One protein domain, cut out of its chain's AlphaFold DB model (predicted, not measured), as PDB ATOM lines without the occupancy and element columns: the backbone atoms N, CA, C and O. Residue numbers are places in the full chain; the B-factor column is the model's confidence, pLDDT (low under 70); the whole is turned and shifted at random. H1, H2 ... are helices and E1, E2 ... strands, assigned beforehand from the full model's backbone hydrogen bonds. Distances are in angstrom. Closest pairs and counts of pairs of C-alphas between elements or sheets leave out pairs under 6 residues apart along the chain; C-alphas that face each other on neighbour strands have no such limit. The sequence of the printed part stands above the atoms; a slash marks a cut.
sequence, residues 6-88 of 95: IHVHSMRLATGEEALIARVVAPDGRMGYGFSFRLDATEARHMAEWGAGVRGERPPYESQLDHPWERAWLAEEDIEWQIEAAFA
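AT A GLANCE: This is residues 6 to 88 of the 95 residues of an uncharacterized protein of Betaproteobacteria bacterium (UniProt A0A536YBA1). A twisted sheet of three strands, E1, E2 and E3, has helix H1 packed slantwise over one face, while the short helix H2 lies off to the E3 side and only grazes the sheet. The turns at the two ends of the sheet, residues 13 to 17 and 26 to 30, reach the ends of the longest axis. The printed part has 83 residues, with three named strands and then two named helices; the sheet's order is E1, E2, E3, antiparallel. The class is mixed, helices and strands, with under half of the residues in named elements. The whole is compact, with a radius of gyration of the C-alphas of 11.9 A, and elongated, spanning 36 by 23 by 21 A.

HOW THE PARTS SIT: E1, residues 6 to 12, E2, residues 18 to 25, and E3, residues 31 to 36, form a meander, each strand the antiparallel neighbour of the one before. In the hairpin of E1 and E2, N 9 and O 21 are 2.8 A apart, within hydrogen-bond range. In that of E2 and E3, N 22 and O 34 are 2.8 A apart. H1, residues 41 to 51, is on the sheet at a height over the sheet of 5.6 A, over E3 and only just over E2, with 3 C-alphas there; H1 and the sheet E1, E2, E3 form two layers, a helix on one face of a sheet. On the local plane it stands at 36 degrees to E3, slantwise to the strands. Its closest C-alphas to E3 are those of Ala 48 and Tyr 33, 4.1 A apart. H2, residues 68 to 75, is near E3 and apart from H1. In H1 and H2 every O i to N i+4 pair is within hydrogen-bond range.

IN THESE COORDINATES: E1 is 19.8 A long from C-alpha 6 at (-18.410, 37.882, 3.519), E2 23.2 A and E3 17.5 A. H1 measures 15.4 A and H2 10.4 A, ending at C-alpha 75 at (-40.906, 43.595, 13.894).

THE WHOLE: The C-alphas of Thr 15 and Asp 28, the two farthest apart, are 36.1 A apart. The printed part has no cut. The link from H1 to H2, residues 52 to 67, is long. No printed residue is under 70 in pLDDT.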
ATOM      1  N   ILE A   6     -17.341  36.910   3.743       92.69
ATOM      2  CA  ILE A   6     -18.410  37.882   3.519       92.69
ATOM      3  C   ILE A   6     -18.590  38.024   2.013       92.69
ATOM      4  O   ILE A   6     -17.657  38.429   1.323       92.69
ATOM      5  N   HIS A   7     -19.788  37.742   1.511       94.69
ATOM      6  CA  HIS A   7     -20.156  38.001   0.121       94.69
ATOM      7  C   HIS A   7     -21.346  38.937   0.068       94.69
ATOM      8  O   HIS A   7     -22.265  38.810   0.871       94.69
ATOM      9  N   VAL A   8     -21.325  39.862  -0.889       96.06
ATOM     10  CA  VAL A   8     -22.446  40.755  -1.181       96.06
ATOM     11  C   VAL A   8     -22.777  40.613  -2.658       96.06
ATOM     12  O   VAL A   8     -21.888  40.732  -3.499       96.06
ATOM     13  N   HIS A   9     -24.041  40.349  -2.961       95.88
ATOM     14  CA  HIS A   9     -24.569  40.304  -4.318       95.88
ATOM     15  C   HIS A   9     -25.583  41.414  -4.507       95.88
ATOM     16  O   HIS A   9     -26.347  41.706  -3.592       95.88
ATOM     17  N   SER A  10     -25.623  41.981  -5.707       95.94
ATOM     18  CA  SER A  10     -26.798  42.729  -6.123       95.94
ATOM     19  C   SER A  10     -27.848  41.783  -6.696       95.94
ATOM     20  O   SER A  10     -27.512  40.836  -7.415       95.94
ATOM     21  N   MET A  11     -29.109  42.029  -6.365       95.94
ATOM     22  CA  MET A  11     -30.256  41.239  -6.778       95.94
ATOM     23  C   MET A  11     -31.410  42.172  -7.138       95.94
ATOM     24  O   MET A  11     -31.714  43.101  -6.397       95.94
ATOM     25  N   ARG A  12     -32.088  41.905  -8.256       96.62
ATOM     26  CA  ARG A  12     -33.321  42.611  -8.617       96.62
ATOM     27  C   ARG A  12     -34.530  41.918  -7.984       96.62
ATOM     28  O   ARG A  12     -34.645  40.697  -8.099       96.62
ATOM     29  N   LEU A  13     -35.399  42.701  -7.351       96.00
ATOM     30  CA  LEU A  13     -36.668  42.265  -6.769       96.00
ATOM     31  C   LEU A  13     -37.724  42.032  -7.853       96.00
ATOM     32  O   LEU A  13     -37.608  42.547  -8.970       96.00
ATOM     33  N   ALA A  14     -38.795  41.316  -7.509       94.62
ATOM     34  CA  ALA A  14     -39.947  41.133  -8.392       94.62
ATOM     35  C   ALA A  14     -40.607  42.462  -8.804       94.62
ATOM     36  O   ALA A  14     -41.135  42.577  -9.912       94.62
ATOM     37  N   THR A  15     -40.545  43.470  -7.936       93.69
ATOM     38  CA  THR A  15     -41.062  44.828  -8.161       93.69
ATOM     39  C   THR A  15     -40.175  45.664  -9.100       93.69
ATOM     40  O   THR A  15     -40.643  46.635  -9.692       93.69
ATOM     41  N   GLY A  16     -38.934  45.227  -9.349       95.00
ATOM     42  CA  GLY A  16     -37.988  45.850 -10.278       95.00
ATOM     43  C   GLY A  16     -36.875  46.660  -9.608       95.00
ATOM     44  O   GLY A  16     -35.861  46.927 -10.261       95.00
ATOM     45  N   GLU A  17     -37.026  46.994  -8.328       96.50
ATOM     46  CA  GLU A  17     -36.002  47.605  -7.482       96.50
ATOM     47  C   GLU A  17     -34.814  46.662  -7.269       96.50
ATOM     48  O   GLU A  17     -34.860  45.458  -7.534       96.50
ATOM     49  N   GLU A  18     -33.714  47.231  -6.796       96.62
ATOM     50  CA  GLU A  18     -32.469  46.520  -6.553       96.62
ATOM     51  C   GLU A  18     -32.193  46.437  -5.050       96.62
ATOM     52  O   GLU A  18     -32.461  47.369  -4.294       96.62
ATOM     53  N   ALA A  19     -31.655  45.300  -4.626       97.62
ATOM     54  CA  ALA A  19     -31.264  45.038  -3.257       97.62
ATOM     55  C   ALA A  19     -29.845  44.475  -3.229       97.62
ATOM     56  O   ALA A  19     -29.498  43.582  -4.006       97.62
ATOM     57  N   LEU A  20     -29.036  44.948  -2.287       98.00
ATOM     58  CA  LEU A  20     -27.791  44.278  -1.943       98.00
ATOM     59  C   LEU A  20     -28.071  43.213  -0.896       98.00
ATOM     60  O   LEU A  20     -28.601  43.524   0.161       98.00
ATOM     61  N   ILE A  21     -27.676  41.976  -1.170       98.00
ATOM     62  CA  ILE A  21     -27.844  40.831  -0.280       98.00
ATOM     63  C   ILE A  21     -26.472  40.377   0.187       98.00
ATOM     64  O   ILE A  21     -25.624  39.997  -0.622       98.00
ATOM     65  N   ALA A  22     -26.255  40.400   1.495       97.44
ATOM     66  CA  ALA A  22     -25.037  39.916   2.114       97.44
ATOM     67  C   ALA A  22     -25.240  38.529   2.726       97.44
ATOM     68  O   ALA A  22     -26.278  38.248   3.322       97.44
ATOM     69  N   ARG A  23     -24.205  37.692   2.643       97.19
ATOM     70  CA  ARG A  23     -24.050  36.481   3.450       97.19
ATOM     71  C   ARG A  23     -22.737  36.554   4.207       97.19
ATOM     72  O   ARG A  23     -21.682  36.787   3.610       97.19
ATOM     73  N   VAL A  24     -22.803  36.295   5.506       96.06
ATOM     74  CA  VAL A  24     -21.642  36.163   6.387       96.06
ATOM     75  C   VAL A  24     -21.581  34.736   6.896       96.06
ATOM     76  O   VAL A  24     -22.592  34.191   7.331       96.06
ATOM     77  N   VAL A  25     -20.390  34.142   6.857       95.31
ATOM     78  CA  VAL A  25     -20.090  32.868   7.523       95.31
ATOM     79  C   VAL A  25     -19.065  33.131   8.620       95.31
ATOM     80  O   VAL A  25     -17.977  33.662   8.366       95.31
ATOM     81  N   ALA A  26     -19.427  32.795   9.853       93.75
ATOM     82  CA  ALA A  26     -18.571  32.868  11.023       93.75
ATOM     83  C   ALA A  26     -17.553  31.703  11.038       93.75
ATOM     84  O   ALA A  26     -17.738  30.702  10.344       93.75
ATOM     85  N   PRO A  27     -16.465  31.792  11.827       90.06
ATOM     86  CA  PRO A  27     -15.439  30.746  11.881       90.06
ATOM     87  C   PRO A  27     -15.952  29.397  12.391       90.06
ATOM     88  O   PRO A  27     -15.378  28.368  12.063       90.06
ATOM     89  N   ASP A  28     -17.026  29.409  13.181       90.94
ATOM     90  CA  ASP A  28     -17.702  28.223  13.715       90.94
ATOM     91  C   ASP A  28     -18.770  27.652  12.761       90.94
ATOM     92  O   ASP A  28     -19.492  26.727  13.124       90.94
ATOM     93  N   GLY A  29     -18.878  28.194  11.543       91.88
ATOM     94  CA  GLY A  29     -19.832  27.759  10.524       91.88
ATOM     95  C   GLY A  29     -21.222  28.382  10.642       91.88
ATOM     96  O   GLY A  29     -22.043  28.168   9.750       91.88
ATOM     97  N   ARG A  30     -21.505  29.190  11.679       95.06
ATOM     98  CA  ARG A  30     -22.766  29.945  11.734       95.06
ATOM     99  C   ARG A  30     -22.859  30.903  10.559       95.06
ATOM    100  O   ARG A  30     -21.868  31.487  10.125       95.06
ATOM    101  N   MET A  31     -24.072  31.081  10.059       95.50
ATOM    102  CA  MET A  31     -24.338  31.880   8.876       95.50
ATOM    103  C   MET A  31     -25.423  32.903   9.165       95.50
ATOM    104  O   MET A  31     -26.381  32.608   9.873       95.50
ATOM    105  N   GLY A  32     -25.274  34.085   8.583       96.31
ATOM    106  CA  GLY A  32     -26.279  35.134   8.618       96.31
ATOM    107  C   GLY A  32     -26.455  35.768   7.250       96.31
ATOM    108  O   GLY A  32     -25.532  35.772   6.425       96.31
ATOM    109  N   TYR A  33     -27.648  36.305   7.035       97.88
ATOM    110  CA  TYR A  33     -28.019  37.045   5.839       97.88
ATOM    111  C   TYR A  33     -28.452  38.456   6.212       97.88
ATOM    112  O   TYR A  33     -28.928  38.701   7.319       97.88
ATOM    113  N   GLY A  34     -28.275  39.376   5.279       97.75
ATOM    114  CA  GLY A  34     -28.697  40.758   5.420       97.75
ATOM    115  C   GLY A  34     -29.016  41.349   4.061       97.75
ATOM    116  O   GLY A  34     -28.565  40.834   3.038       97.75
ATOM    117  N   PHE A  35     -29.799  42.419   4.052       98.31
ATOM    118  CA  PHE A  35     -30.206  43.106   2.835       98.31
ATOM    119  C   PHE A  35     -29.977  44.617   2.965       98.31
ATOM    120  O   PHE A  35     -29.800  45.125   4.067       98.31
ATOM    121  N   SER A  36     -29.970  45.338   1.848       97.88
ATOM    122  CA  SER A  36     -30.054  46.799   1.819       97.88
ATOM    123  C   SER A  36     -30.751  47.250   0.543       97.88
ATOM    124  O   SER A  36     -30.320  46.888  -0.556       97.88
ATOM    125  N   PHE A  37     -31.786  48.075   0.689       97.38
ATOM    126  CA  PHE A  37     -32.454  48.755  -0.429       97.38
ATOM    127  C   PHE A  37     -31.877  50.154  -0.696       97.38
ATOM    128  O   PHE A  37     -32.116  50.732  -1.750       97.38
ATOM    129  N   ARG A  38     -31.045  50.679   0.219       94.75
ATOM    130  CA  ARG A  38     -30.248  51.905   0.012       94.75
ATOM    131  C   ARG A  38     -29.016  51.675  -0.867       94.75
ATOM    132  O   ARG A  38     -28.281  52.615  -1.156       94.75
ATOM    133  N   LEU A  39     -28.776  50.420  -1.256       91.88
ATOM    134  CA  LEU A  39     -27.567  49.964  -1.940       91.88
ATOM    135  C   LEU A  39     -26.283  50.240  -1.136       91.88
ATOM    136  O   LEU A  39     -25.203  50.401  -1.707       91.88
ATOM    137  N   ASP A  40     -26.385  50.229   0.197       93.06
ATOM    138  CA  ASP A  40     -25.230  50.274   1.089       93.06
ATOM    139  C   ASP A  40     -24.824  48.852   1.498       93.06
ATOM    140  O   ASP A  40     -25.495  48.158   2.267       93.06
ATOM    141  N   ALA A  41     -23.670  48.410   0.997       94.75
ATOM    142  CA  ALA A  41     -23.122  47.103   1.336       94.75
ATOM    143  C   ALA A  41     -22.797  46.969   2.834       94.75
ATOM    144  O   ALA A  41     -22.774  45.856   3.353       94.75
ATOM    145  N   THR A  42     -22.525  48.073   3.531       95.81
ATOM    146  CA  THR A  42     -22.226  48.091   4.968       95.81
ATOM    147  C   THR A  42     -23.445  47.686   5.781       95.81
ATOM    148  O   THR A  42     -23.337  46.842   6.668       95.81
ATOM    149  N   GLU A  43     -24.609  48.233   5.438       96.50
ATOM    150  CA  GLU A  43     -25.888  47.937   6.084       96.50
ATOM    151  C   GLU A  43     -26.223  46.439   5.965       96.50
ATOM    152  O   GLU A  43     -26.372  45.750   6.979       96.50
ATOM    153  N   ALA A  44     -26.194  45.902   4.738       97.94
ATOM    154  CA  ALA A  44     -26.437  44.482   4.484       97.94
ATOM    155  C   ALA A  44     -25.434  43.583   5.231       97.94
ATOM    156  O   ALA A  44     -25.814  42.573   5.830       97.94
ATOM    157  N   ARG A  45     -24.144  43.950   5.244       97.38
ATOM    158  CA  ARG A  45     -23.105  43.195   5.963       97.38
ATOM    159  C   ARG A  45     -23.340  43.190   7.462       97.38
ATOM    160  O   ARG A  45     -23.274  42.126   8.058       97.38
ATOM    161  N   HIS A  46     -23.622  44.338   8.068       97.50
ATOM    162  CA  HIS A  46     -23.837  44.419   9.508       97.50
ATOM    163  C   HIS A  46     -25.038  43.579   9.953       97.50
ATOM    164  O   HIS A  46     -24.962  42.924  10.994       97.50
ATOM    165  N   MET A  47     -26.117  43.548   9.162       98.19
ATOM    166  CA  MET A  47     -27.251  42.656   9.431       98.19
ATOM    167  C   MET A  47     -26.834  41.188   9.354       98.19
ATOM    168  O   MET A  47     -27.104  40.420  10.277       98.19
ATOM    169  N   ALA A  48     -26.103  40.809   8.302       97.88
ATOM    170  CA  ALA A  48     -25.603  39.448   8.137       97.88
ATOM    171  C   ALA A  48     -24.624  39.039   9.254       97.88
ATOM    172  O   ALA A  48     -24.669  37.910   9.736       97.88
ATOM    173  N   GLU A  49     -23.761  39.947   9.712       97.62
ATOM    174  CA  GLU A  49     -22.854  39.722  10.842       97.62
ATOM    175  C   GLU A  49     -23.611  39.507  12.152       97.62
ATOM    176  O   GLU A  49     -23.202  38.668  12.957       97.62
ATOM    177  N   TRP A  50     -24.694  40.253  12.379       97.69
ATOM    178  CA  TRP A  50     -25.555  40.056  13.542       97.69
ATOM    179  C   TRP A  50     -26.288  38.716  13.471       97.69
ATOM    180  O   TRP A  50     -26.228  37.950  14.429       97.69
ATOM    181  N   GLY A  51     -26.864  38.364  12.316       96.88
ATOM    182  CA  GLY A  51     -27.500  37.056  12.107       96.88
ATOM    183  C   GLY A  51     -26.531  35.877  12.278       96.88
ATOM    184  O   GLY A  51     -26.899  34.837  12.812       96.88
ATOM    185  N   ALA A  52     -25.256  36.053  11.911       96.69
ATOM    186  CA  ALA A  52     -24.196  35.070  12.159       96.69
ATOM    187  C   ALA A  52     -23.665  35.095  13.610       96.69
ATOM    188  O   ALA A  52     -22.783  34.310  13.962       96.69
ATOM    189  N   GLY A  53     -24.148  36.021  14.447       96.12
ATOM    190  CA  GLY A  53     -23.704  36.268  15.818       96.12
ATOM    191  C   GLY A  53     -22.221  36.628  15.940       96.12
ATOM    192  O   GLY A  53     -21.567  36.256  16.916       96.12
ATOM    193  N   VAL A  54     -21.680  37.314  14.931       95.31
ATOM    194  CA  VAL A  54     -20.346  37.939  14.943       95.31
ATOM    195  C   VAL A  54     -20.423  39.342  15.545       95.31
ATOM    196  O   VAL A  54     -19.499  39.764  16.249       95.31
ATOM    197  N   ARG A  55     -21.533  40.039  15.287       95.25
ATOM    198  CA  ARG A  55     -21.859  41.357  15.829       95.25
ATOM    199  C   ARG A  55     -22.780  41.213  17.042       95.25
ATOM    200  O   ARG A  55     -23.767  40.491  16.971       95.25
ATOM    201  N   GLY A  56     -22.455  41.898  18.139       94.75
ATOM    202  CA  GLY A  56     -23.227  41.820  19.388       94.75
ATOM    203  C   GLY A  56     -24.506  42.660  19.394       94.75
ATOM    204  O   GLY A  56     -25.463  42.311  20.073       94.75
ATOM    205  N   GLU A  57     -24.534  43.742  18.619       95.44
ATOM    206  CA  GLU A  57     -25.672  44.657  18.541       95.44
ATOM    207  C   GLU A  57     -26.410  44.491  17.219       95.44
ATOM    208  O   GLU A  57     -25.789  44.422  16.151       95.44
ATOM    209  N   ARG A  58     -27.741  44.458  17.303       96.94
ATOM    210  CA  ARG A  58     -28.610  44.445  16.135       96.94
ATOM    211  C   ARG A  58     -28.538  45.806  15.435       96.94
ATOM    212  O   ARG A  58     -28.797  46.815  16.089       96.94
ATOM    213  N   PRO A  59     -28.179  45.868  14.142       96.69
ATOM    214  CA  PRO A  59     -28.101  47.140  13.439       96.69
ATOM    215  C   PRO A  59     -29.454  47.859  13.429       96.69
ATOM    216  O   PRO A  59     -30.476  47.212  13.177       96.69
ATOM    217  N   PRO A  60     -29.477  49.182  13.664       95.38
ATOM    218  CA  PRO A  60     -30.674  49.963  13.421       95.38
ATOM    219  C   PRO A  60     -31.005  49.918  11.930       95.38
ATOM    220  O   PRO A  60     -30.118  49.810  11.081       95.38
ATOM    221  N   TYR A  61     -32.290  50.016  11.623       95.06
ATOM    222  CA  TYR A  61     -32.776  50.023  10.257       95.06
ATOM    223  C   TYR A  61     -33.981  50.948  10.149       95.06
ATOM    224  O   TYR A  61     -34.770  51.063  11.083       95.06
ATOM    225  N   GLU A  62     -34.125  51.593   9.002       94.81
ATOM    226  CA  GLU A  62     -35.293  52.396   8.653       94.81
ATOM    227  C   GLU A  62     -35.795  51.916   7.292       94.81
ATOM    228  O   GLU A  62     -34.994  51.772   6.363       94.81
ATOM    229  N   SER A  63     -37.104  51.675   7.197       96.25
ATOM    230  CA  SER A  63     -37.766  51.168   5.992       96.25
ATOM    231  C   SER A  63     -37.599  52.118   4.805       96.25
ATOM    232  O   SER A  63     -37.645  53.336   4.976       96.25
ATOM    233  N   GLN A  64     -37.396  51.577   3.609       96.38
ATOM    234  CA  GLN A  64     -37.240  52.323   2.358       96.38
ATOM    235  C   GLN A  64     -38.337  52.003   1.352       96.38
ATOM    236  O   GLN A  64     -38.859  52.915   0.714       96.38
ATOM    237  N   LEU A  65     -38.685  50.726   1.213       96.31
ATOM    238  CA  LEU A  65     -39.643  50.240   0.222       96.31
ATOM    239  C   LEU A  65     -40.895  49.636   0.870       96.31
ATOM    240  O   LEU A  65     -41.809  49.228   0.158       96.31
ATOM    241  N   ASP A  66     -40.933  49.547   2.203       96.56
ATOM    242  CA  ASP A  66     -41.897  48.729   2.940       96.56
ATOM    243  C   ASP A  66     -41.927  47.281   2.418       96.56
ATOM    244  O   ASP A  66     -42.971  46.634   2.291       96.56
ATOM    245  N   HIS A  67     -40.754  46.748   2.073       97.75
ATOM    246  CA  HIS A  67     -40.645  45.371   1.609       97.75
ATOM    247  C   HIS A  67     -40.937  44.400   2.774       97.75
ATOM    248  O   HIS A  67     -40.569  44.690   3.917       97.75
ATOM    249  N   PRO A  68     -41.541  43.214   2.539       97.94
ATOM    250  CA  PRO A  68     -41.751  42.194   3.573       97.94
ATOM    251  C   PRO A  68     -40.530  41.906   4.461       97.94
ATOM    252  O   PRO A  68     -40.682  41.709   5.661       97.94
ATOM    253  N   TRP A  69     -39.321  41.940   3.897       98.12
ATOM    254  CA  TRP A  69     -38.075  41.790   4.658       98.12
ATOM    255  C   TRP A  69     -37.813  42.930   5.647       98.12
ATOM    256  O   TRP A  69     -37.346  42.676   6.753       98.12
ATOM    257  N   GLU A  70     -38.133  44.174   5.278       97.88
ATOM    258  CA  GLU A  70     -38.010  45.337   6.170       97.88
ATOM    259  C   GLU A  70     -39.005  45.241   7.310       97.88
ATOM    260  O   GLU A  70     -38.635  45.472   8.455       97.88
ATOM    261  N   ARG A  71     -40.252  44.859   7.006       98.38
ATOM    262  CA  ARG A  71     -41.290  44.678   8.025       98.38
ATOM    263  C   ARG A  71     -40.914  43.585   9.018       98.38
ATOM    264  O   ARG A  71     -40.962  43.843  10.214       98.38
ATOM    265  N   ALA A  72     -40.469  42.424   8.533       98.31
ATOM    266  CA  ALA A  72     -39.994  41.342   9.393       98.31
ATOM    267  C   ALA A  72     -38.800  41.791  10.249       98.31
ATOM    268  O   ALA A  72     -38.795  41.596  11.461       98.31
ATOM    269  N   TRP A  73     -37.823  42.491   9.658       97.81
ATOM    270  CA  TRP A  73     -36.712  43.049  10.425       97.81
ATOM    271  C   TRP A  73     -37.209  44.031  11.501       97.81
ATOM    272  O   TRP A  73     -36.923  43.861  12.682       97.81
ATOM    273  N   LEU A  74     -38.003  45.035  11.158       97.94
ATOM    274  CA  LEU A  74     -38.470  46.023  12.135       97.94
ATOM    275  C   LEU A  74     -39.364  45.420  13.233       97.94
ATOM    276  O   LEU A  74     -39.343  45.919  14.354       97.94
ATOM    277  N   ALA A  75     -40.088  44.340  12.936       97.94
ATOM    278  CA  ALA A  75     -40.906  43.595  13.894       97.94
ATOM    279  C   ALA A  75     -40.120  42.568  14.737       97.94
ATOM    280  O   ALA A  75     -40.690  41.954  15.633       97.94
ATOM    281  N   GLU A  76     -38.820  42.395  14.476       96.81
ATOM    282  CA  GLU A  76     -37.972  41.355  15.087       96.81
ATOM    283  C   GLU A  76     -38.438  39.919  14.791       96.81
ATOM    284  O   GLU A  76     -38.265  39.006  15.597       96.81
ATOM    285  N   GLU A  77     -39.007  39.716  13.607       97.56
ATOM    286  CA  GLU A  77     -39.495  38.429  13.118       97.56
ATOM    287  C   GLU A  77     -38.493  37.769  12.159       97.56
ATOM    288  O   GLU A  77     -37.567  38.401  11.632       97.56
ATOM    289  N   ASP A  78     -38.701  36.477  11.899       96.56
ATOM    290  CA  ASP A  78     -37.935  35.747  10.894       96.56
ATOM    291  C   ASP A  78     -38.215  36.293   9.488       96.56
ATOM    292  O   ASP A  78     -39.357  36.493   9.069       96.56
ATOM    293  N   ILE A  79     -37.147  36.500   8.720       97.88
ATOM    294  CA  ILE A  79     -37.250  36.973   7.340       97.88
ATOM    295  C   ILE A  79     -37.529  35.786   6.417       97.88
ATOM    296  O   ILE A  79     -36.679  34.912   6.233       97.88
ATOM    297  N   GLU A  80     -38.687  35.805   5.757       97.19
ATOM    298  CA  GLU A  80     -39.006  34.873   4.674       97.19
ATOM    299  C   GLU A  80     -38.258  35.268   3.389       97.19
ATOM    300  O   GLU A  80     -38.743  36.023   2.541       97.19
ATOM    301  N   TRP A  81     -37.027  34.782   3.251       96.50
ATOM    302  CA  TRP A  81     -36.166  35.091   2.107       96.50
ATOM    303  C   TRP A  81     -36.709  34.564   0.774       96.50
ATOM    304  O   TRP A  81     -36.417  35.145  -0.270       96.50
ATOM    305  N   GLN A  82     -37.502  33.486   0.777       95.62
ATOM    306  CA  GLN A  82     -37.983  32.860  -0.460       95.62
ATOM    307  C   GLN A  82     -39.136  33.622  -1.115       95.62
ATOM    308  O   GLN A  82     -39.529  33.276  -2.230       95.62
ATOM    309  N   ILE A  83     -39.643  34.683  -0.473       96.12
ATOM    310  CA  ILE A  83     -40.602  35.595  -1.107       96.12
ATOM    311  C   ILE A  83     -40.035  36.205  -2.397       96.12
ATOM    312  O   ILE A  83     -40.777  36.433  -3.349       96.12
ATOM    313  N   GLU A  84     -38.710  36.374  -2.466       97.19
ATOM    314  CA  GLU A  84     -37.993  36.767  -3.674       97.19
ATOM    315  C   GLU A  84     -37.295  35.557  -4.296       97.19
ATOM    316  O   GLU A  84     -36.216  35.135  -3.875       97.19
ATOM    317  N   ALA A  85     -37.867  35.017  -5.375       95.12
ATOM    318  CA  ALA A  85     -37.321  33.841  -6.063       95.12
ATOM    319  C   ALA A  85     -35.884  34.042  -6.592       95.12
ATOM    320  O   ALA A  85     -35.175  33.072  -6.876       95.12
ATOM    321  N   ALA A  86     -35.446  35.293  -6.766       94.94
ATOM    322  CA  ALA A  86     -34.074  35.620  -7.139       94.94
ATOM    323  C   ALA A  86     -33.065  35.291  -6.022       94.94
ATOM    324  O   ALA A  86     -31.929  34.931  -6.336       94.94
ATOM    325  N   PHE A  87     -33.482  35.305  -4.750       96.19
ATOM    326  CA  PHE A  87     -32.617  35.000  -3.608       96.19
ATOM    327  C   PHE A  87     -32.086  33.565  -3.682       96.19
ATOM    328  O   PHE A  87     -30.884  33.327  -3.557       96.19
ATOM    329  N   ALA A  88     -32.958  32.607  -4.011       93.19
ATOM    330  CA  ALA A  88     -32.595  31.200  -4.195       93.19
ATOM    331  C   ALA A  88     -31.588  30.960  -5.335       93.19
ATOM    332  O   ALA A  88     -30.954  29.908  -5.400       93.19
TER     333      ALA A  88